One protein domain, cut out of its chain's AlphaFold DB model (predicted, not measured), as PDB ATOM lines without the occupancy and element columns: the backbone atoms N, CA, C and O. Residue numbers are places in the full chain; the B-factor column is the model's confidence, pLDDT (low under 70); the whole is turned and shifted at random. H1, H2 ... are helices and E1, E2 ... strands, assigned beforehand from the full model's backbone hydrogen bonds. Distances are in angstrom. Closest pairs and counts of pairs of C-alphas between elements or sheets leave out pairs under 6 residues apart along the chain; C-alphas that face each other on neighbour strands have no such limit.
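What this domain is: This is residues 2 to 154 of the 154 residues of an uncharacterized protein of Bacillus megaterium (UniProt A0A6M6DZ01). H2, a long helix, runs through the middle: the sheet E1, E3, E2 covers one side of it, H6 packs on the side away from the sheet, and H1 and H3 lie at the sheet's two edges, by E1 and E2. H4 and H5 are short helices by H3. The 153 printed residues hold six named helices and three named strands, in the order H1 E1 E2 E3 H2 H3 H4 H5 H6; the sheet is mixed and the class is mixed, helices and strands. The whole is compact and rounded, with a radius of gyration of the C-alphas of 14.9 A and spans of 42 by 32 by 27 A.

How they stand to each other: H1, residues 2 to 18, is on the sheet of E1, residues 27 to 33, E2, residues 40 to 46, and E3, residues 49 to 58, at a height over the sheet of 9.1 A. E1 and E3 are parallel, with N 30 and O 54 at 2.8 A; E2 and E3 form an antiparallel hairpin, with N 42 and O 53 at 2.8 A. The hub is H2, residues 68 to 91, which touches four helices and runs along the strands, 14 degrees from E3 on the local plane, at a height over the sheet of 9.6 A. H1 and H2 on one face of the sheet give two layers. H1 touches H2 at a shallow tilt of 34.9 degrees, only just short of steep, the same way, the closest C-alphas being those of Leu 8 and Phe 74, 7.5 A apart. H3, residues 93 to 117, forms a helical hairpin with H2, with C-alphas of Leu 84 and Ala 96 closest at 5.4 A, and only grazes the sheet with its residues 93 to 107. H4, residues 121 to 128, touches H2, with C-alphas of His 69 and Asp 121 closest at 6.6 A. H5, residues 132 to 135, touches H3, with C-alphas of Tyr 103 and Cys 133 closest at 6.4 A. H6, residues 139 to 152, touches H2 at a shallow tilt of 22 degrees, opposite ways, with C-alphas of Pro 68 and Ala 152 closest at 5.3 A. Every O i to N i+4 pair is within hydrogen-bond range in H3, H4 and H6, but 12 of 13 in H1 and 18 of 20 in H2; H5 is too short for such a pair.

Where its parts are: H1 begins at C-alpha 2 (266.818, -27.483, 37.437) and is 25.2 A long. E1 measures 19.9 A, E2 19.7 A and E3 28.5 A. H2 measures 34.1 A and H3 36.4 A; H6, 19.6 A, ends at C-alpha 152 (271.051, -9.887, 37.816).

The domain as a whole: The C-alphas farthest apart are those of Glu 62 and Gln 91, 44.7 A. The printed part has no cut and no long link. Mean pLDDT of the printed part is 76.7; 37 residues are under 70, among them residues 60 to 64 and 132 to 154.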
ATOM      1  N   GLU A   2     265.923 -27.197  36.293       80.25
ATOM      2  CA  GLU A   2     266.818 -27.483  37.437       80.25
ATOM      3  C   GLU A   2     267.920 -26.429  37.647       80.25
ATOM      4  O   GLU A   2     268.101 -25.958  38.766       80.25
ATOM      5  N   LYS A   3     268.597 -25.984  36.579       81.62
ATOM      6  CA  LYS A   3     269.620 -24.925  36.675       81.62
ATOM      7  C   LYS A   3     269.046 -23.583  37.140       81.62
ATOM      8  O   LYS A   3     269.643 -22.937  37.992       81.62
ATOM      9  N   ALA A   4     267.880 -23.179  36.635       81.38
ATOM     10  CA  ALA A   4     267.187 -21.980  37.104       81.38
ATOM     11  C   ALA A   4     266.852 -22.069  38.605       81.38
ATOM     12  O   ALA A   4     267.087 -21.118  39.342       81.38
ATOM     13  N   ILE A   5     266.388 -23.230  39.082       82.88
ATOM     14  CA  ILE A   5     266.139 -23.476  40.513       82.88
ATOM     15  C   ILE A   5     267.436 -23.346  41.327       82.88
ATOM     16  O   ILE A   5     267.446 -22.708  42.379       82.88
ATOM     17  N   GLU A   6     268.543 -23.912  40.844       83.50
ATOM     18  CA  GLU A   6     269.856 -23.785  41.488       83.50
ATOM     19  C   GLU A   6     270.313 -22.319  41.566       83.50
ATOM     20  O   GLU A   6     270.732 -21.858  42.631       83.50
ATOM     21  N   GLN A   7     270.149 -21.555  40.481       83.31
ATOM     22  CA  GLN A   7     270.440 -20.120  40.451       83.31
ATOM     23  C   GLN A   7     269.584 -19.340  41.459       83.31
ATOM     24  O   GLN A   7     270.126 -18.512  42.195       83.31
ATOM     25  N   LEU A   8     268.279 -19.627  41.554       83.94
ATOM     26  CA  LEU A   8     267.394 -19.000  42.544       83.94
ATOM     27  C   LEU A   8     267.847 -19.307  43.977       83.94
ATOM     28  O   LEU A   8     267.937 -18.394  44.796       83.94
ATOM     29  N   HIS A   9     268.218 -20.552  44.285       82.56
ATOM     30  CA  HIS A   9     268.746 -20.904  45.606       82.56
ATOM     31  C   HIS A   9     270.070 -20.195  45.924       82.56
ATOM     32  O   HIS A   9     270.273 -19.745  47.054       82.56
ATOM     33  N   MET A  10     270.976 -20.059  44.950       82.62
ATOM     34  CA  MET A  10     272.217 -19.299  45.133       82.62
ATOM     35  C   MET A  10     271.937 -17.820  45.419       82.62
ATOM     36  O   MET A  10     272.506 -17.258  46.357       82.62
ATOM     37  N   LEU A  11     271.035 -17.200  44.650       80.19
ATOM     38  CA  LEU A  11     270.601 -15.821  44.874       80.19
ATOM     39  C   LEU A  11     269.969 -15.663  46.260       80.19
ATOM     40  O   LEU A  11     270.365 -14.769  47.003       80.19
ATOM     41  N   MET A  12     269.066 -16.569  46.649       80.94
ATOM     42  CA  MET A  12     268.437 -16.584  47.972       80.94
ATOM     43  C   MET A  12     269.480 -16.588  49.090       80.94
ATOM     44  O   MET A  12     269.422 -15.778  50.011       80.94
ATOM     45  N   ASN A  13     270.456 -17.495  49.007       78.69
ATOM     46  CA  ASN A  13     271.486 -17.639  50.028       78.69
ATOM     47  C   ASN A  13     272.362 -16.388  50.137       78.69
ATOM     48  O   ASN A  13     272.689 -15.979  51.251       78.69
ATOM     49  N   ASN A  14     272.692 -15.759  49.006       77.81
ATOM     50  CA  ASN A  14     273.415 -14.489  48.989       77.81
ATOM     51  C   ASN A  14     272.601 -13.377  49.656       77.81
ATOM     52  O   ASN A  14     273.152 -12.630  50.458       77.81
ATOM     53  N   VAL A  15     271.297 -13.311  49.374       73.81
ATOM     54  CA  VAL A  15     270.398 -12.328  49.989       73.81
ATOM     55  C   VAL A  15     270.336 -12.535  51.498       73.81
ATOM     56  O   VAL A  15     270.643 -11.637  52.277       73.81
ATOM     57  N   LEU A  16     270.023 -13.753  51.936       74.62
ATOM     58  CA  LEU A  16     269.877 -14.094  53.349       74.62
ATOM     59  C   LEU A  16     271.195 -14.048  54.135       74.62
ATOM     60  O   LEU A  16     271.169 -14.038  55.369       74.62
ATOM     61  N   ALA A  17     272.358 -14.068  53.480       75.62
ATOM     62  CA  ALA A  17     273.641 -13.862  54.148       75.62
ATOM     63  C   ALA A  17     273.750 -12.448  54.743       75.62
ATOM     64  O   ALA A  17     274.280 -12.301  55.845       75.62
ATOM     65  N   ASP A  18     273.181 -11.443  54.074       70.94
ATOM     66  CA  ASP A  18     273.186 -10.057  54.546       70.94
ATOM     67  C   ASP A  18     272.153  -9.805  55.670       70.94
ATOM     68  O   ASP A  18     272.287  -8.843  56.427       70.94
ATOM     69  N   PHE A  19     271.170 -10.699  55.854       69.75
ATOM     70  CA  PHE A  19     270.115 -10.588  56.878       69.75
ATOM     71  C   PHE A  19     270.173 -11.708  57.914       69.75
ATOM     72  O   PHE A  19     269.250 -12.506  58.074       69.75
ATOM     73  N   SER A  20     271.270 -11.757  58.667       67.62
ATOM     74  CA  SER A  20     271.481 -12.763  59.719       67.62
ATOM     75  C   SER A  20     270.416 -12.772  60.828       67.62
ATOM     76  O   SER A  20     270.302 -13.769  61.536       67.62
ATOM     77  N   HIS A  21     269.636 -11.697  60.966       68.81
ATOM     78  CA  HIS A  21     268.549 -11.576  61.940       68.81
ATOM     79  C   HIS A  21     267.231 -12.226  61.488       68.81
ATOM     80  O   HIS A  21     266.345 -12.413  62.317       68.81
ATOM     81  N   ILE A  22     267.090 -12.583  60.206       71.44
ATOM     82  CA  ILE A  22     265.887 -13.239  59.679       71.44
ATOM     83  C   ILE A  22     265.969 -14.738  59.970       71.44
ATOM     84  O   ILE A  22     266.975 -15.392  59.670       71.44
ATOM     85  N   ASN A  23     264.899 -15.306  60.529       71.12
ATOM     86  CA  ASN A  23     264.818 -16.743  60.764       71.12
ATOM     87  C   ASN A  23     264.649 -17.499  59.437       71.12
ATOM     88  O   ASN A  23     263.545 -17.735  58.959       71.12
ATOM     89  N   LYS A  24     265.771 -17.942  58.867       71.00
ATOM     90  CA  LYS A  24     265.817 -18.648  57.575       71.00
ATOM     91  C   LYS A  24     265.033 -19.962  57.557       71.00
ATOM     92  O   LYS A  24     264.713 -20.447  56.479       71.00
ATOM     93  N   LYS A  25     264.746 -20.557  58.724       69.56
ATOM     94  CA  LYS A  25     263.960 -21.798  58.814       69.56
ATOM     95  C   LYS A  25     262.492 -21.594  58.451       69.56
ATOM     96  O   LYS A  25     261.850 -22.577  58.107       69.56
ATOM     97  N   GLY A  26     262.004 -20.357  58.515       74.50
ATOM     98  CA  GLY A  26     260.639 -20.013  58.146       74.50
ATOM     99  C   GLY A  26     260.467 -19.656  56.673       74.50
ATOM    100  O   GLY A  26     259.388 -19.229  56.311       74.50
ATOM    101  N   ILE A  27     261.488 -19.765  55.811       80.88
ATOM    102  CA  ILE A  27     261.367 -19.370  54.396       80.88
ATOM    103  C   ILE A  27     261.218 -20.613  53.513       80.88
ATOM    104  O   ILE A  27     262.183 -21.350  53.299       80.88
ATOM    105  N   GLY A  28     260.019 -20.828  52.977       83.50
ATOM    106  CA  GLY A  28     259.733 -21.808  51.930       83.50
ATOM    107  C   GLY A  28     259.789 -21.167  50.543       83.50
ATOM    108  O   GLY A  28     259.262 -20.076  50.348       83.50
ATOM    109  N   VAL A  29     260.402 -21.839  49.564       84.31
ATOM    110  CA  VAL A  29     260.433 -21.377  48.165       84.31
ATOM    111  C   VAL A  29     259.739 -22.392  47.267       84.31
ATOM    112  O   VAL A  29     260.112 -23.564  47.217       84.31
ATOM    113  N   TRP A  30     258.742 -21.922  46.526       87.62
ATOM    114  CA  TRP A  30     257.894 -22.717  45.650       87.62
ATOM    115  C   TRP A  30     258.038 -22.230  44.212       87.62
ATOM    116  O   TRP A  30     257.519 -21.175  43.850       87.62
ATOM    117  N   ILE A  31     258.723 -23.009  43.380       85.44
ATOM    118  CA  ILE A  31     259.005 -22.635  41.990       85.44
ATOM    119  C   ILE A  31     258.013 -23.338  41.068       85.44
ATOM    120  O   ILE A  31     257.843 -24.557  41.132       85.44
ATOM    121  N   LYS A  32     257.336 -22.558  40.224       87.19
ATOM    122  CA  LYS A  32     256.321 -23.037  39.282       87.19
ATOM    123  C   LYS A  32     256.561 -22.461  37.896       87.19
ATOM    124  O   LYS A  32     257.117 -21.383  37.730       87.19
ATOM    125  N   GLU A  33     256.099 -23.188  36.893       86.44
ATOM    126  CA  GLU A  33     256.002 -22.671  35.534       86.44
ATOM    127  C   GLU A  33     254.781 -21.751  35.412       86.44
ATOM    128  O   GLU A  33     253.688 -22.108  35.861       86.44
ATOM    129  N   GLY A  34     254.946 -20.587  34.791       85.19
ATOM    130  CA  GLY A  34     253.849 -19.676  34.487       85.19
ATOM    131  C   GLY A  34     254.309 -18.241  34.273       85.19
ATOM    132  O   GLY A  34     255.494 -17.960  34.161       85.19
ATOM    133  N   ASP A  35     253.343 -17.332  34.208       83.25
ATOM    134  CA  ASP A  35     253.593 -15.894  34.104       83.25
ATOM    135  C   ASP A  35     254.213 -15.386  35.413       83.25
ATOM    136  O   ASP A  35     253.613 -15.550  36.484       83.25
ATOM    137  N   TYR A  36     255.411 -14.803  35.322       79.38
ATOM    138  CA  TYR A  36     256.192 -14.346  36.471       79.38
ATOM    139  C   TYR A  36     255.485 -13.255  37.277       79.38
ATOM    140  O   TYR A  36     255.811 -13.076  38.449       79.38
ATOM    141  N   LEU A  37     254.488 -12.564  36.707       79.50
ATOM    142  CA  LEU A  37     253.646 -11.607  37.432       79.50
ATOM    143  C   LEU A  37     252.761 -12.272  38.496       79.50
ATOM    144  O   LEU A  37     252.180 -11.576  39.322       79.50
ATOM    145  N   ASN A  38     252.656 -13.604  38.492       82.19
ATOM    146  CA  ASN A  38     252.019 -14.359  39.570       82.19
ATOM    147  C   ASN A  38     252.961 -14.643  40.747       82.19
ATOM    148  O   ASN A  38     252.520 -15.246  41.733       82.19
ATOM    149  N   SER A  39     254.245 -14.286  40.628       84.44
ATOM    150  CA  SER A  39     255.182 -14.390  41.743       84.44
ATOM    151  C   SER A  39     254.711 -13.507  42.889       84.44
ATOM    152  O   SER A  39     254.092 -12.469  42.667       84.44
ATOM    153  N   LYS A  40     254.904 -13.992  44.114       84.50
ATOM    154  CA  LYS A  40     254.414 -13.331  45.321       84.50
ATOM    155  C   LYS A  40     255.082 -13.891  46.566       84.50
ATOM    156  O   LYS A  40     255.370 -15.089  46.642       84.50
ATOM    157  N   VAL A  41     255.184 -13.049  47.585       83.06
ATOM    158  CA  VAL A  41     255.343 -13.475  48.977       83.06
ATOM    159  C   VAL A  41     253.978 -13.665  49.635       83.06
ATOM    160  O   VAL A  41     253.090 -12.810  49.575       83.06
ATOM    161  N   GLU A  42     253.819 -14.794  50.307       84.00
ATOM    162  CA  GLU A  42     252.780 -15.020  51.301       84.00
ATOM    163  C   GLU A  42     253.424 -15.215  52.668       84.00
ATOM    164  O   GLU A  42     254.610 -15.531  52.775       84.00
ATOM    165  N   ILE A  43     252.643 -14.978  53.718       78.69
ATOM    166  CA  ILE A  43     253.077 -15.252  55.081       78.69
ATOM    167  C   ILE A  43     252.039 -16.091  55.801       78.69
ATOM    168  O   ILE A  43     250.835 -15.886  55.625       78.69
ATOM    169  N   SER A  44     252.528 -17.006  56.625       78.12
ATOM    170  CA  SER A  44     251.761 -17.722  57.631       78.12
ATOM    171  C   SER A  44     252.303 -17.391  59.012       78.12
ATOM    172  O   SER A  44     253.480 -17.073  59.190       78.12
ATOM    173  N   PHE A  45     251.417 -17.447  59.999       70.94
ATOM    174  CA  PHE A  45     251.743 -17.117  61.377       70.94
ATOM    175  C   PHE A  45     251.629 -18.365  62.236       70.94
ATOM    176  O   PHE A  45     250.534 -18.904  62.399       70.94
ATOM    177  N   GLU A  46     252.746 -18.778  62.821       67.94
ATOM    178  CA  GLU A  46     252.798 -19.841  63.821       67.94
ATOM    179  C   GLU A  46     253.664 -19.366  64.997       67.94
ATOM    180  O   GLU A  46     254.764 -18.851  64.807       67.94
ATOM    181  N   ASP A  47     253.152 -19.471  66.228       67.69
ATOM    182  CA  ASP A  47     253.897 -19.216  67.473       67.69
ATOM    183  C   ASP A  47     254.690 -17.884  67.538       67.69
ATOM    184  O   ASP A  47     255.860 -17.853  67.928       67.69
ATOM    185  N   ASN A  48     254.061 -16.753  67.177       65.31
ATOM    186  CA  ASN A  48     254.686 -15.413  67.083       65.31
ATOM    187  C   ASN A  48     255.858 -15.316  66.086       65.31
ATOM    188  O   ASN A  48     256.605 -14.332  66.089       65.31
ATOM    189  N   CYS A  49     256.019 -16.315  65.224       67.75
ATOM    190  CA  CYS A  49     256.942 -16.299  64.108       67.75
ATOM    191  C   CYS A  49     256.173 -16.017  62.817       67.75
ATOM    192  O   CYS A  49     254.987 -16.334  62.694       67.75
ATOM    193  N   ILE A  50     256.858 -15.386  61.866       73.06
ATOM    194  CA  ILE A  50     256.377 -15.295  60.494       73.06
ATOM    195  C   ILE A  50     257.128 -16.352  59.704       73.06
ATOM    196  O   ILE A  50     258.358 -16.313  59.635       73.06
ATOM    197  N   ASP A  51     256.370 -17.264  59.114       83.62
ATOM    198  CA  ASP A  51     256.857 -18.115  58.047       83.62
ATOM    199  C   ASP A  51     256.508 -17.447  56.716       83.62
ATOM    200  O   ASP A  51     255.395 -16.971  56.496       83.62
ATOM    201  N   TYR A  52     257.499 -17.362  55.844       84.06
ATOM    202  CA  TYR A  52     257.440 -16.746  54.535       84.06
ATOM    203  C   TYR A  52     257.354 -17.834  53.477       84.06
ATOM    204  O   TYR A  52     258.252 -18.665  53.348       84.06
ATOM    205  N   GLU A  53     256.315 -17.787  52.658       86.38
ATOM    206  CA  GLU A  53     256.207 -18.620  51.471       86.38
ATOM    207  C   GLU A  53     256.426 -17.765  50.230       86.38
ATOM    208  O   GLU A  53     255.618 -16.909  49.871       86.38
ATOM    209  N   LEU A  54     257.542 -18.009  49.560       86.88
ATOM    210  CA  LEU A  54     257.905 -17.335  48.333       86.88
ATOM    211  C   LEU A  54     257.479 -18.185  47.138       86.88
ATOM    212  O   LEU A  54     258.087 -19.215  46.844       86.88
ATOM    213  N   PHE A  55     256.450 -17.745  46.423       87.50
ATOM    214  CA  PHE A  55     256.007 -18.378  45.187       87.50
ATOM    215  C   PHE A  55     256.645 -17.666  44.004       87.50
ATOM    216  O   PHE A  55     256.367 -16.495  43.769       87.50
ATOM    217  N   ILE A  56     257.471 -18.377  43.241       86.69
ATOM    218  CA  ILE A  56     258.167 -17.840  42.071       86.69
ATOM    219  C   ILE A  56     257.646 -18.532  40.828       86.69
ATOM    220  O   ILE A  56     257.737 -19.756  40.701       86.69
ATOM    221  N   TYR A  57     257.111 -17.740  39.909       86.88
ATOM    222  CA  TYR A  57     256.695 -18.210  38.600       86.88
ATOM    223  C   TYR A  57     257.762 -17.848  37.579       86.88
ATOM    224  O   TYR A  57     258.187 -16.700  37.491       86.88
ATOM    225  N   LEU A  58     258.202 -18.851  36.830       84.06
ATOM    226  CA  LEU A  58     259.174 -18.708  35.755       84.06
ATOM    227  C   LEU A  58     258.493 -18.999  34.425       84.06
ATOM    228  O   LEU A  58     257.697 -19.944  34.321       84.06
ATOM    229  N   HIS A  59     258.834 -18.226  33.401       79.38
ATOM    230  CA  HIS A  59     258.385 -18.527  32.057       79.38
ATOM    231  C   HIS A  59     258.974 -19.862  31.606       79.38
ATOM    232  O   HIS A  59     260.111 -20.223  31.913       79.38
ATOM    233  N   LYS A  60     258.184 -20.622  30.843       66.25
ATOM    234  CA  LYS A  60     258.683 -21.835  30.200       66.25
ATOM    235  C   LYS A  60     259.491 -21.453  28.967       66.25
ATOM    236  O   LYS A  60     259.013 -21.591  27.844       66.25
ATOM    237  N   GLU A  61     260.696 -20.945  29.164       63.31
ATOM    238  CA  GLU A  61     261.632 -20.815  28.056       63.31
ATOM    239  C   GLU A  61     262.409 -22.121  27.850       63.31
ATOM    240  O   GLU A  61     262.644 -22.896  28.777       63.31
ATOM    241  N   GLU A  62     262.805 -22.385  26.600       56.25
ATOM    242  CA  GLU A  62     263.673 -23.516  26.233       56.25
ATOM    243  C   GLU A  62     265.052 -23.435  26.914       56.25
ATOM    244  O   GLU A  62     265.799 -24.416  26.949       56.25
ATOM    245  N   GLN A  63     265.391 -22.269  27.469       56.97
ATOM    246  CA  GLN A  63     266.614 -22.038  28.218       56.97
ATOM    247  C   GLN A  63     266.462 -22.525  29.662       56.97
ATOM    248  O   GLN A  63     265.509 -22.217  30.368       56.97
ATOM    249  N   GLU A  64     267.438 -23.299  30.134       69.56
ATOM    250  CA  GLU A  64     267.438 -23.797  31.513       69.56
ATOM    251  C   GLU A  64     267.866 -22.749  32.551       69.56
ATOM    252  O   GLU A  64     267.918 -23.081  33.735       69.56
ATOM    253  N   THR A  65     268.190 -21.529  32.122       76.94
ATOM    254  CA  THR A  65     268.737 -20.431  32.929       76.94
ATOM    255  C   THR A  65     267.722 -19.312  33.108       76.94
ATOM    256  O   THR A  65     266.944 -19.049  32.198       76.94
ATOM    257  N   LEU A  66     267.772 -18.626  34.252       78.25
ATOM    258  CA  LEU A  66     266.924 -17.463  34.512       78.25
ATOM    259  C   LEU A  66     267.251 -16.312  33.561       78.25
ATOM    260  O   LEU A  66     268.420 -15.986  33.336       78.25
ATOM    261  N   THR A  67     266.213 -15.640  33.081       80.94
ATOM    262  CA  THR A  67     266.356 -14.332  32.443       80.94
ATOM    263  C   THR A  67     266.674 -13.254  33.493       80.94
ATOM    264  O   THR A  67     266.283 -13.382  34.659       80.94
ATOM    265  N   PRO A  68     267.318 -12.135  33.107       78.56
ATOM    266  CA  PRO A  68     267.532 -11.005  34.015       78.56
ATOM    267  C   PRO A  68     266.241 -10.492  34.670       78.56
ATOM    268  O   PRO A  68     266.258 -10.043  35.815       78.56
ATOM    269  N   HIS A  69     265.109 -10.580  33.964       77.75
ATOM    270  CA  HIS A  69     263.820 -10.149  34.492       77.75
ATOM    271  C   HIS A  69     263.264 -11.115  35.548       77.75
ATOM    272  O   HIS A  69     262.791 -10.675  36.591       77.75
ATOM    273  N   GLU A  70     263.388 -12.427  35.350       80.44
ATOM    274  CA  GLU A  70     263.005 -13.414  36.367       80.44
ATOM    275  C   GLU A  70     263.881 -13.314  37.620       80.44
ATOM    276  O   GLU A  70     263.375 -13.391  38.741       80.44
ATOM    277  N   MET A  71     265.187 -13.071  37.449       80.12
ATOM    278  CA  MET A  71     266.085 -12.779  38.571       80.12
ATOM    279  C   MET A  71     265.647 -11.516  39.317       80.12
ATOM    280  O   MET A  71     265.659 -11.497  40.546       80.12
ATOM    281  N   TYR A  72     265.244 -10.470  38.592       79.00
ATOM    282  CA  TYR A  72     264.725  -9.244  39.190       79.00
ATOM    283  C   TYR A  72     263.479  -9.507  40.036       79.00
ATOM    284  O   TYR A  72     263.456  -9.115  41.199       79.00
ATOM    285  N   ILE A  73     262.471 -10.192  39.482       79.94
ATOM    286  CA  ILE A  73     261.226 -10.503  40.198       79.94
ATOM    287  C   ILE A  73     261.536 -11.322  41.450       79.94
ATOM    288  O   ILE A  73     261.083 -10.981  42.537       79.94
ATOM    289  N   PHE A  74     262.395 -12.334  41.339       81.19
ATOM    290  CA  PHE A  74     262.826 -13.112  42.496       81.19
ATOM    291  C   PHE A  74     263.444 -12.248  43.606       81.19
ATOM    292  O   PHE A  74     263.066 -12.353  44.773       81.19
ATOM    293  N   LEU A  75     264.404 -11.392  43.250       78.38
ATOM    294  CA  LEU A  75     265.115 -10.541  44.207       78.38
ATOM    295  C   LEU A  75     264.195  -9.478  44.813       78.38
ATOM    296  O   LEU A  75     264.340  -9.125  45.984       78.38
ATOM    297  N   HIS A  76     263.229  -9.008  44.031       78.25
ATOM    298  CA  HIS A  76     262.194  -8.099  44.475       78.25
ATOM    299  C   HIS A  76     261.292  -8.738  45.533       78.25
ATOM    300  O   HIS A  76     261.158  -8.194  46.628       78.25
ATOM    301  N   GLU A  77     260.748  -9.922  45.262       81.50
ATOM    302  CA  GLU A  77     259.922 -10.646  46.230       81.50
ATOM    303  C   GLU A  77     260.714 -10.985  47.504       81.50
ATOM    304  O   GLU A  77     260.247 -10.778  48.621       81.50
ATOM    305  N   MET A  78     261.977 -11.398  47.365       80.81
ATOM    306  CA  MET A  78     262.871 -11.608  48.510       80.81
ATOM    307  C   MET A  78     263.069 -10.346  49.365       80.81
ATOM    308  O   MET A  78     263.236 -10.452  50.582       80.81
ATOM    309  N   SER A  79     263.050  -9.152  48.765       77.19
ATOM    310  CA  SER A  79     263.181  -7.899  49.519       77.19
ATOM    311  C   SER A  79     261.983  -7.648  50.440       77.19
ATOM    312  O   SER A  79     262.168  -7.131  51.544       77.19
ATOM    313  N   HIS A  80     260.787  -8.118  50.064       79.81
ATOM    314  CA  HIS A  80     259.584  -8.025  50.899       79.81
ATOM    315  C   HIS A  80     259.709  -8.819  52.192       79.81
ATOM    316  O   HIS A  80     259.252  -8.344  53.225       79.81
ATOM    317  N   ILE A  81     260.410  -9.956  52.197       81.62
ATOM    318  CA  ILE A  81     260.679 -10.722  53.430       81.62
ATOM    319  C   ILE A  81     261.448  -9.865  54.448       81.62
ATOM    320  O   ILE A  81     261.110  -9.833  55.631       81.62
ATOM    321  N   VAL A  82     262.452  -9.118  53.983       77.75
ATOM    322  CA  VAL A  82     263.260  -8.223  54.828       77.75
ATOM    323  C   VAL A  82     262.416  -7.072  55.373       77.75
ATOM    324  O   VAL A  82     262.490  -6.748  56.560       77.75
ATOM    325  N   ILE A  83     261.601  -6.461  54.510       79.69
ATOM    326  CA  ILE A  83     260.710  -5.358  54.882       79.69
ATOM    327  C   ILE A  83     259.688  -5.833  55.919       79.69
ATOM    328  O   ILE A  83     259.477  -5.160  56.927       79.69
ATOM    329  N   LEU A  84     259.102  -7.012  55.715       82.50
ATOM    330  CA  LEU A  84     258.119  -7.608  56.615       82.50
ATOM    331  C   LEU A  84     258.707  -7.924  57.988       82.50
ATOM    332  O   LEU A  84     258.083  -7.601  58.996       82.50
ATOM    333  N   GLU A  85     259.908  -8.504  58.050       81.00
ATOM    334  CA  GLU A  85     260.604  -8.730  59.322       81.00
ATOM    335  C   GLU A  85     260.837  -7.413  60.073       81.00
ATOM    336  O   GLU A  85     260.600  -7.328  61.280       81.00
ATOM    337  N   LYS A  86     261.242  -6.357  59.362       79.62
ATOM    338  CA  LYS A  86     261.432  -5.032  59.958       79.62
ATOM    339  C   LYS A  86     260.120  -4.448  60.487       79.62
ATOM    340  O   LYS A  86     260.065  -4.057  61.650       79.62
ATOM    341  N   ILE A  87     259.069  -4.419  59.666       82.50
ATOM    342  CA  ILE A  87     257.751  -3.890  60.052       82.50
ATOM    343  C   ILE A  87     257.207  -4.653  61.260       82.50
ATOM    344  O   ILE A  87     256.784  -4.021  62.223       82.50
ATOM    345  N   LYS A  88     257.294  -5.989  61.256       84.31
ATOM    346  CA  LYS A  88     256.902  -6.826  62.396       84.31
ATOM    347  C   LYS A  88     257.616  -6.395  63.676       84.31
ATOM    348  O   LYS A  88     256.974  -6.205  64.705       84.31
ATOM    349  N   ASN A  89     258.938  -6.240  63.613       82.12
ATOM    350  CA  ASN A  89     259.754  -5.915  64.782       82.12
ATOM    351  C   ASN A  89     259.513  -4.487  65.305       82.12
ATOM    352  O   ASN A  89     259.623  -4.256  66.507       82.12
ATOM    353  N   GLU A  90     259.200  -3.535  64.426       85.12
ATOM    354  CA  GLU A  90     259.013  -2.124  64.791       85.12
ATOM    355  C   GLU A  90     257.563  -1.772  65.154       85.12
ATOM    356  O   GLU A  90     257.334  -0.923  66.015       85.12
ATOM    357  N   GLN A  91     256.589  -2.385  64.479       85.88
ATOM    358  CA  GLN A  91     255.185  -1.957  64.474       85.88
ATOM    359  C   GLN A  91     254.196  -3.084  64.798       85.88
ATOM    360  O   GLN A  91     253.009  -2.812  64.966       85.88
ATOM    361  N   GLY A  92     254.667  -4.324  64.930       85.75
ATOM    362  CA  GLY A  92     253.830  -5.482  65.225       85.75
ATOM    363  C   GLY A  92     253.359  -6.234  63.982       85.75
ATOM    364  O   GLY A  92     253.580  -5.833  62.837       85.75
ATOM    365  N   ILE A  93     252.723  -7.377  64.230       84.06
ATOM    366  CA  ILE A  93     252.312  -8.333  63.195       84.06
ATOM    367  C   ILE A  93     251.214  -7.742  62.305       84.06
ATOM    368  O   ILE A  93     251.271  -7.887  61.085       84.06
ATOM    369  N   GLU A  94     250.270  -7.006  62.887       87.00
ATOM    370  CA  GLU A  94     249.148  -6.405  62.162       87.00
ATOM    371  C   GLU A  94     249.634  -5.419  61.085       87.00
ATOM    372  O   GLU A  94     249.071  -5.342  59.991       87.00
ATOM    373  N   ALA A  95     250.728  -4.696  61.351       86.56
ATOM    374  CA  ALA A  95     251.333  -3.793  60.377       86.56
ATOM    375  C   ALA A  95     251.972  -4.555  59.200       86.56
ATOM    376  O   ALA A  95     251.883  -4.111  58.052       86.56
ATOM    377  N   ALA A  96     252.578  -5.718  59.462       84.62
ATOM    378  CA  ALA A  96     253.143  -6.576  58.422       84.62
ATOM    379  C   ALA A  96     252.043  -7.193  57.533       84.62
ATOM    380  O   ALA A  96     252.192  -7.250  56.312       84.62
ATOM    381  N   GLU A  97     250.903  -7.578  58.115       84.94
ATOM    382  CA  GLU A  97     249.725  -8.029  57.356       84.94
ATOM    383  C   GLU A  97     249.160  -6.929  56.455       84.94
ATOM    384  O   GLU A  97     248.865  -7.166  55.280       84.94
ATOM    385  N   MET A  98     249.020  -5.712  56.990       87.06
ATOM    386  CA  MET A  98     248.550  -4.561  56.219       87.06
ATOM    387  C   MET A  98     249.466  -4.277  55.025       87.06
ATOM    388  O   MET A  98     248.969  -4.116  53.912       87.06
ATOM    389  N   TYR A  99     250.786  -4.295  55.236       85.50
ATOM    390  CA  TYR A  99     251.774  -4.123  54.174       85.50
ATOM    391  C   TYR A  99     251.576  -5.123  53.026       85.50
ATOM    392  O   TYR A  99     251.508  -4.734  51.860       85.50
ATOM    393  N   LEU A 100     251.432  -6.411  53.348       82.94
ATOM    394  CA  LEU A 100     251.233  -7.458  52.344       82.94
ATOM    395  C   LEU A 100     249.911  -7.337  51.601       82.94
ATOM    396  O   LEU A 100     249.853  -7.634  50.410       82.94
ATOM    397  N   ASN A 101     248.845  -6.930  52.285       85.69
ATOM    398  CA  ASN A 101     247.557  -6.718  51.638       85.69
ATOM    399  C   ASN A 101     247.626  -5.551  50.644       85.69
ATOM    400  O   ASN A 101     247.166  -5.702  49.513       85.69
ATOM    401  N   GLU A 102     248.265  -4.436  51.021       85.31
ATOM    402  CA  GLU A 102     248.512  -3.316  50.103       85.31
ATOM    403  C   GLU A 102     249.375  -3.747  48.909       85.31
ATOM    404  O   GLU A 102     249.022  -3.474  47.761       85.31
ATOM    405  N   TYR A 103     250.455  -4.493  49.159       83.44
ATOM    406  CA  TYR A 103     251.324  -5.011  48.103       83.44
ATOM    407  C   TYR A 103     250.574  -5.924  47.123       83.44
ATOM    408  O   TYR A 103     250.651  -5.739  45.908       83.44
ATOM    409  N   LYS A 104     249.770  -6.869  47.630       83.44
ATOM    410  CA  LYS A 104     248.954  -7.772  46.798       83.44
ATOM    411  C   LYS A 104     248.001  -7.008  45.879       83.44
ATOM    412  O   LYS A 104     247.763  -7.443  44.749       83.44
ATOM    413  N   ASP A 105     247.433  -5.901  46.346       85.94
ATOM    414  CA  ASP A 105     246.548  -5.071  45.532       85.94
ATOM    415  C   ASP A 105     247.322  -4.262  44.482       85.94
ATOM    416  O   ASP A 105     246.873  -4.171  43.332       85.94
ATOM    417  N   ASP A 106     248.503  -3.742  44.826       84.44
ATOM    418  CA  ASP A 106     249.396  -3.066  43.880       84.44
ATOM    419  C   ASP A 106     249.837  -4.012  42.746       84.44
ATOM    420  O   ASP A 106     249.707  -3.652  41.571       84.44
ATOM    421  N   ILE A 107     250.226  -5.254  43.063       83.25
ATOM    422  CA  ILE A 107     250.602  -6.275  42.069       83.25
ATOM    423  C   ILE A 107     249.434  -6.642  41.156       83.25
ATOM    424  O   ILE A 107     249.579  -6.610  39.934       83.25
ATOM    425  N   LYS A 108     248.237  -6.891  41.703       85.44
ATOM    426  CA  LYS A 108     247.040  -7.163  40.880       85.44
ATOM    427  C   LYS A 108     246.723  -6.015  39.924       85.44
ATOM    428  O   LYS A 108     246.246  -6.235  38.809       85.44
ATOM    429  N   ASN A 109     246.919  -4.775  40.365       87.88
ATOM    430  CA  ASN A 109     246.682  -3.601  39.533       87.88
ATOM    431  C   ASN A 109     247.745  -3.459  38.440       87.88
ATOM    432  O   ASN A 109     247.398  -3.130  37.302       87.88
ATOM    433  N   LEU A 110     249.012  -3.724  38.767       86.56
ATOM    434  CA  LEU A 110     250.116  -3.742  37.815       86.56
ATOM    435  C   LEU A 110     249.902  -4.832  36.761       86.56
ATOM    436  O   LEU A 110     249.932  -4.524  35.574       86.56
ATOM    437  N   GLU A 111     249.575  -6.057  37.170       86.12
ATOM    438  CA  GLU A 111     249.303  -7.189  36.279       86.12
ATOM    439  C   GLU A 111     248.176  -6.866  35.286       86.12
ATOM    440  O   GLU A 111     248.327  -7.023  34.071       86.12
ATOM    441  N   LYS A 112     247.050  -6.330  35.782       88.75
ATOM    442  CA  LYS A 112     245.922  -5.917  34.933       88.75
ATOM    443  C   LYS A 112     246.330  -4.867  33.901       88.75
ATOM    444  O   LYS A 112     245.890  -4.949  32.753       88.75
ATOM    445  N   LYS A 113     247.137  -3.875  34.293       90.62
ATOM    446  CA  LYS A 113     247.624  -2.824  33.384       90.62
ATOM    447  C   LYS A 113     248.616  -3.382  32.367       90.62
ATOM    448  O   LYS A 113     248.431  -3.154  31.175       90.62
ATOM    449  N   ALA A 114     249.595  -4.160  32.825       88.31
ATOM    450  CA  ALA A 114     250.616  -4.779  31.990       88.31
ATOM    451  C   ALA A 114     249.995  -5.656  30.897       88.31
ATOM    452  O   ALA A 114     250.346  -5.505  29.728       88.31
ATOM    453  N   LYS A 115     248.998  -6.483  31.246       87.44
ATOM    454  CA  LYS A 115     248.257  -7.321  30.287       87.44
ATOM    455  C   LYS A 115     247.403  -6.500  29.327       87.44
ATOM    456  O   LYS A 115     247.401  -6.762  28.129       87.44
ATOM    457  N   LYS A 116     246.686  -5.489  29.831       92.06
ATOM    458  CA  LYS A 116     245.820  -4.631  29.004       92.06
ATOM    459  C   LYS A 116     246.606  -3.841  27.955       92.06
ATOM    460  O   LYS A 116     246.105  -3.616  26.858       92.06
ATOM    461  N   GLU A 117     247.801  -3.385  28.308       91.94
ATOM    462  CA  GLU A 117     248.628  -2.506  27.477       91.94
ATOM    463  C   GLU A 117     249.814  -3.224  26.817       91.94
ATOM    464  O   GLU A 117     250.606  -2.576  26.136       91.94
ATOM    465  N   ASN A 118     249.932  -4.540  27.012       89.06
ATOM    466  CA  ASN A 118     251.000  -5.388  26.484       89.06
ATOM    467  C   ASN A 118     252.404  -4.826  26.776       89.06
ATOM    468  O   ASN A 118     253.190  -4.537  25.869       89.06
ATOM    469  N   TRP A 119     252.679  -4.572  28.058       89.94
ATOM    470  CA  TRP A 119     253.952  -3.996  28.492       89.94
ATOM    471  C   TRP A 119     255.120  -4.954  28.265       89.94
ATOM    472  O   TRP A 119     254.977  -6.163  28.398       89.94
ATOM    473  N   SER A 120     256.292  -4.391  27.970       86.75
ATOM    474  CA  SER A 120     257.544  -5.140  27.994       86.75
ATOM    475  C   SER A 120     258.043  -5.342  29.423       86.75
ATOM    476  O   SER A 120     257.777  -4.516  30.300       86.75
ATOM    477  N   ASP A 121     258.867  -6.364  29.622       81.31
ATOM    478  CA  ASP A 121     259.559  -6.681  30.876       81.31
ATOM    479  C   ASP A 121     260.269  -5.461  31.472       81.31
ATOM    480  O   ASP A 121     260.122  -5.149  32.649       81.31
ATOM    481  N   THR A 122     260.963  -4.675  30.642       80.50
ATOM    482  CA  THR A 122     261.636  -3.442  31.083       80.50
ATOM    483  C   THR A 122     260.657  -2.398  31.621       80.50
ATOM    484  O   THR A 122     260.989  -1.650  32.541       80.50
ATOM    485  N   LYS A 123     259.459  -2.296  31.035       85.56
ATOM    486  CA  LYS A 123     258.431  -1.372  31.523       85.56
ATOM    487  C   LYS A 123     257.814  -1.898  32.814       85.56
ATOM    488  O   LYS A 123     257.687  -1.129  33.756       85.56
ATOM    489  N   ILE A 124     257.498  -3.190  32.870       82.50
ATOM    490  CA  ILE A 124     257.015  -3.863  34.080       82.50
ATOM    491  C   ILE A 124     257.993  -3.632  35.236       82.50
ATOM    492  O   ILE A 124     257.584  -3.150  36.286       82.50
ATOM    493  N   GLN A 125     259.287  -3.862  35.012       77.12
ATOM    494  CA  GLN A 125     260.349  -3.650  35.995       77.12
ATOM    495  C   GLN A 125     260.338  -2.227  36.576       77.12
ATOM    496  O   GLN A 125     260.325  -2.051  37.789       77.12
ATOM    497  N   LYS A 126     260.268  -1.201  35.719       78.12
ATOM    498  CA  LYS A 126     260.190   0.207  36.154       78.12
ATOM    499  C   LYS A 126     258.920   0.530  36.935       78.12
ATOM    500  O   LYS A 126     258.908   1.446  37.751       78.12
ATOM    501  N   GLU A 127     257.826  -0.156  36.645       82.38
ATOM    502  CA  GLU A 127     256.552   0.066  37.329       82.38
ATOM    503  C   GLU A 127     256.531  -0.620  38.700       82.38
ATOM    504  O   GLU A 127     255.945  -0.060  39.623       82.38
ATOM    505  N   TYR A 128     257.261  -1.731  38.872       75.81
ATOM    506  CA  TYR A 128     257.548  -2.307  40.190       75.81
ATOM    507  C   TYR A 128     258.242  -1.285  41.103       75.81
ATOM    508  O   TYR A 128     257.709  -0.977  42.158       75.81
ATOM    509  N   GLU A 129     259.307  -0.614  40.638       68.88
ATOM    510  CA  GLU A 129     259.995   0.453  41.405       68.88
ATOM    511  C   GLU A 129     259.067   1.619  41.820       68.88
ATOM    512  O   GLU A 129     259.409   2.461  42.660       68.88
ATOM    513  N   ASN A 130     257.891   1.720  41.194       71.44
ATOM    514  CA  ASN A 130     256.908   2.758  41.449       71.44
ATOM    515  C   ASN A 130     255.778   2.353  42.400       71.44
ATOM    516  O   ASN A 130     254.993   3.244  42.767       71.44
ATOM    517  N   ILE A 131     255.724   1.086  42.815       73.06
ATOM    518  CA  ILE A 131     254.773   0.552  43.791       73.06
ATOM    519  C   ILE A 131     254.880   1.338  45.101       73.06
ATOM    520  O   ILE A 131     255.949   1.773  45.544       73.06
ATOM    521  N   LYS A 132     253.725   1.614  45.707       60.66
ATOM    522  CA  LYS A 132     253.624   2.577  46.807       60.66
ATOM    523  C   LYS A 132     254.311   2.059  48.069       60.66
ATOM    524  O   LYS A 132     254.945   2.854  48.766       60.66
ATOM    525  N   CYS A 133     254.205   0.761  48.345       57.38
ATOM    526  CA  CYS A 133     254.816   0.140  49.518       57.38
ATOM    527  C   CYS A 133     256.358   0.194  49.468       57.38
ATOM    528  O   CYS A 133     256.995   0.406  50.494       57.38
ATOM    529  N   GLU A 134     256.967   0.144  48.280       58.62
ATOM    530  CA  GLU A 134     258.421   0.261  48.089       58.62
ATOM    531  C   GLU A 134     258.940   1.683  48.279       58.62
ATOM    532  O   GLU A 134     260.043   1.888  48.790       58.62
ATOM    533  N   LYS A 135     258.126   2.696  47.969       57.59
ATOM    534  CA  LYS A 135     258.474   4.106  48.224       57.59
ATOM    535  C   LYS A 135     258.557   4.446  49.711       57.59
ATOM    536  O   LYS A 135     259.149   5.468  50.054       57.59
ATOM    537  N   GLN A 136     257.976   3.611  50.571       50.41
ATOM    538  CA  GLN A 136     258.021   3.747  52.029       50.41
ATOM    539  C   GLN A 136     259.229   3.037  52.659       50.41
ATOM    540  O   GLN A 136     259.461   3.178  53.858       50.41
ATOM    541  N   THR A 137     260.014   2.306  51.864       53.53
ATOM    542  CA  THR A 137     261.206   1.600  52.342       53.53
ATOM    543  C   THR A 137     262.433   2.517  52.355       53.53
ATOM    544  O   THR A 137     262.553   3.469  51.575       53.53
ATOM    545  N   ASP A 138     263.331   2.279  53.309       53.31
ATOM    546  CA  ASP A 138     264.508   3.112  53.563       53.31
ATOM    547  C   ASP A 138     265.632   2.905  52.524       53.31
ATOM    548  O   ASP A 138     265.528   2.119  51.579       53.31
ATOM    549  N   SER A 139     266.744   3.634  52.683       55.03
ATOM    550  CA  SER A 139     267.882   3.516  51.764       55.03
ATOM    551  C   SER A 139     268.478   2.109  51.732       55.03
ATOM    552  O   SER A 139     269.045   1.742  50.713       55.03
ATOM    553  N   LEU A 140     268.355   1.325  52.813       53.06
ATOM    554  CA  LEU A 140     268.888  -0.033  52.888       53.06
ATOM    555  C   LEU A 140     268.198  -0.915  51.848       53.06
ATOM    556  O   LEU A 140     268.877  -1.554  51.051       53.06
ATOM    557  N   THR A 141     266.867  -0.867  51.790       54.34
ATOM    558  CA  THR A 141     266.064  -1.619  50.811       54.34
ATOM    559  C   THR A 141     266.416  -1.223  49.375       54.34
ATOM    560  O   THR A 141     266.616  -2.093  48.531       54.34
ATOM    561  N   LYS A 142     266.627   0.075  49.111       57.03
ATOM    562  CA  LYS A 142     267.086   0.569  47.798       57.03
ATOM    563  C   LYS A 142     268.500   0.110  47.444       57.03
ATOM    564  O   LYS A 142     268.731  -0.325  46.325       57.03
ATOM    565  N   THR A 143     269.438   0.151  48.388       57.59
ATOM    566  CA  THR A 143     270.821  -0.312  48.179       57.59
ATOM    567  C   THR A 143     270.888  -1.822  47.959       57.59
ATOM    568  O   THR A 143     271.696  -2.299  47.164       57.59
ATOM    569  N   LEU A 144     270.032  -2.586  48.634       59.34
ATOM    570  CA  LEU A 144     269.875  -4.019  48.405       59.34
ATOM    571  C   LEU A 144     269.342  -4.275  47.001       59.34
ATOM    572  O   LEU A 144     269.939  -5.047  46.259       59.34
ATOM    573  N   PHE A 145     268.296  -3.553  46.608       57.94
ATOM    574  CA  PHE A 145     267.745  -3.606  45.263       57.94
ATOM    575  C   PHE A 145     268.800  -3.288  44.198       57.94
ATOM    576  O   PHE A 145     269.011  -4.079  43.289       57.94
ATOM    577  N   GLU A 146     269.552  -2.198  44.352       61.16
ATOM    578  CA  GLU A 146     270.650  -1.814  43.453       61.16
ATOM    579  C   GLU A 146     271.764  -2.875  43.397       61.16
ATOM    580  O   GLU A 146     272.277  -3.191  42.318       61.16
ATOM    581  N   ARG A 147     272.130  -3.467  44.542       61.00
ATOM    582  CA  ARG A 147     273.120  -4.554  44.616       61.00
ATOM    583  C   ARG A 147     272.633  -5.800  43.879       61.00
ATOM    584  O   ARG A 147     273.419  -6.427  43.171       61.00
ATOM    585  N   TYR A 148     271.358  -6.141  44.012       61.16
ATOM    586  CA  TYR A 148     270.752  -7.322  43.403       61.16
ATOM    587  C   TYR A 148     270.443  -7.134  41.915       61.16
ATOM    588  O   TYR A 148     270.740  -8.031  41.130       61.16
ATOM    589  N   VAL A 149     270.004  -5.945  41.496       54.88
ATOM    590  CA  VAL A 149     269.919  -5.539  40.083       54.88
ATOM    591  C   VAL A 149     271.285  -5.673  39.418       54.88
ATOM    592  O   VAL A 149     271.381  -6.213  38.320       54.88
ATOM    593  N   ARG A 150     272.367  -5.263  40.093       61.22
ATOM    594  CA  ARG A 150     273.728  -5.438  39.570       61.22
ATOM    595  C   ARG A 150     274.128  -6.910  39.444       61.22
ATOM    596  O   ARG A 150     274.817  -7.237  38.491       61.22
ATOM    597  N   ILE A 151     273.711  -7.782  40.363       57.88
ATOM    598  CA  ILE A 151     273.958  -9.235  40.279       57.88
ATOM    599  C   ILE A 151     273.145  -9.875  39.142       57.88
ATOM    600  O   ILE A 151     273.650 -10.773  38.483       57.88
ATOM    601  N   ALA A 152     271.922  -9.402  38.890       50.78
ATOM    602  CA  ALA A 152     271.051  -9.887  37.816       50.78
ATOM    603  C   ALA A 152     271.403  -9.352  36.414       50.78
ATOM    604  O   ALA A 152     270.911  -9.872  35.417       50.78
ATOM    605  N   SER A 153     272.226  -8.301  36.331       46.44
ATOM    606  CA  SER A 153     272.606  -7.633  35.074       46.44
ATOM    607  C   SER A 153     273.975  -8.065  34.521       46.44
ATOM    608  O   SER A 153     274.466  -7.432  33.584       46.44
ATOM    609  N   VAL A 154     274.616  -9.077  35.119       46.25
ATOM    610  CA  VAL A 154     275.921  -9.647  34.719       46.25
ATOM    611  C   VAL A 154     275.708 -11.063  34.212       46.25
ATOM    612  O   VAL A 154     276.320 -11.394  33.173       46.25
TER     613      VAL A 154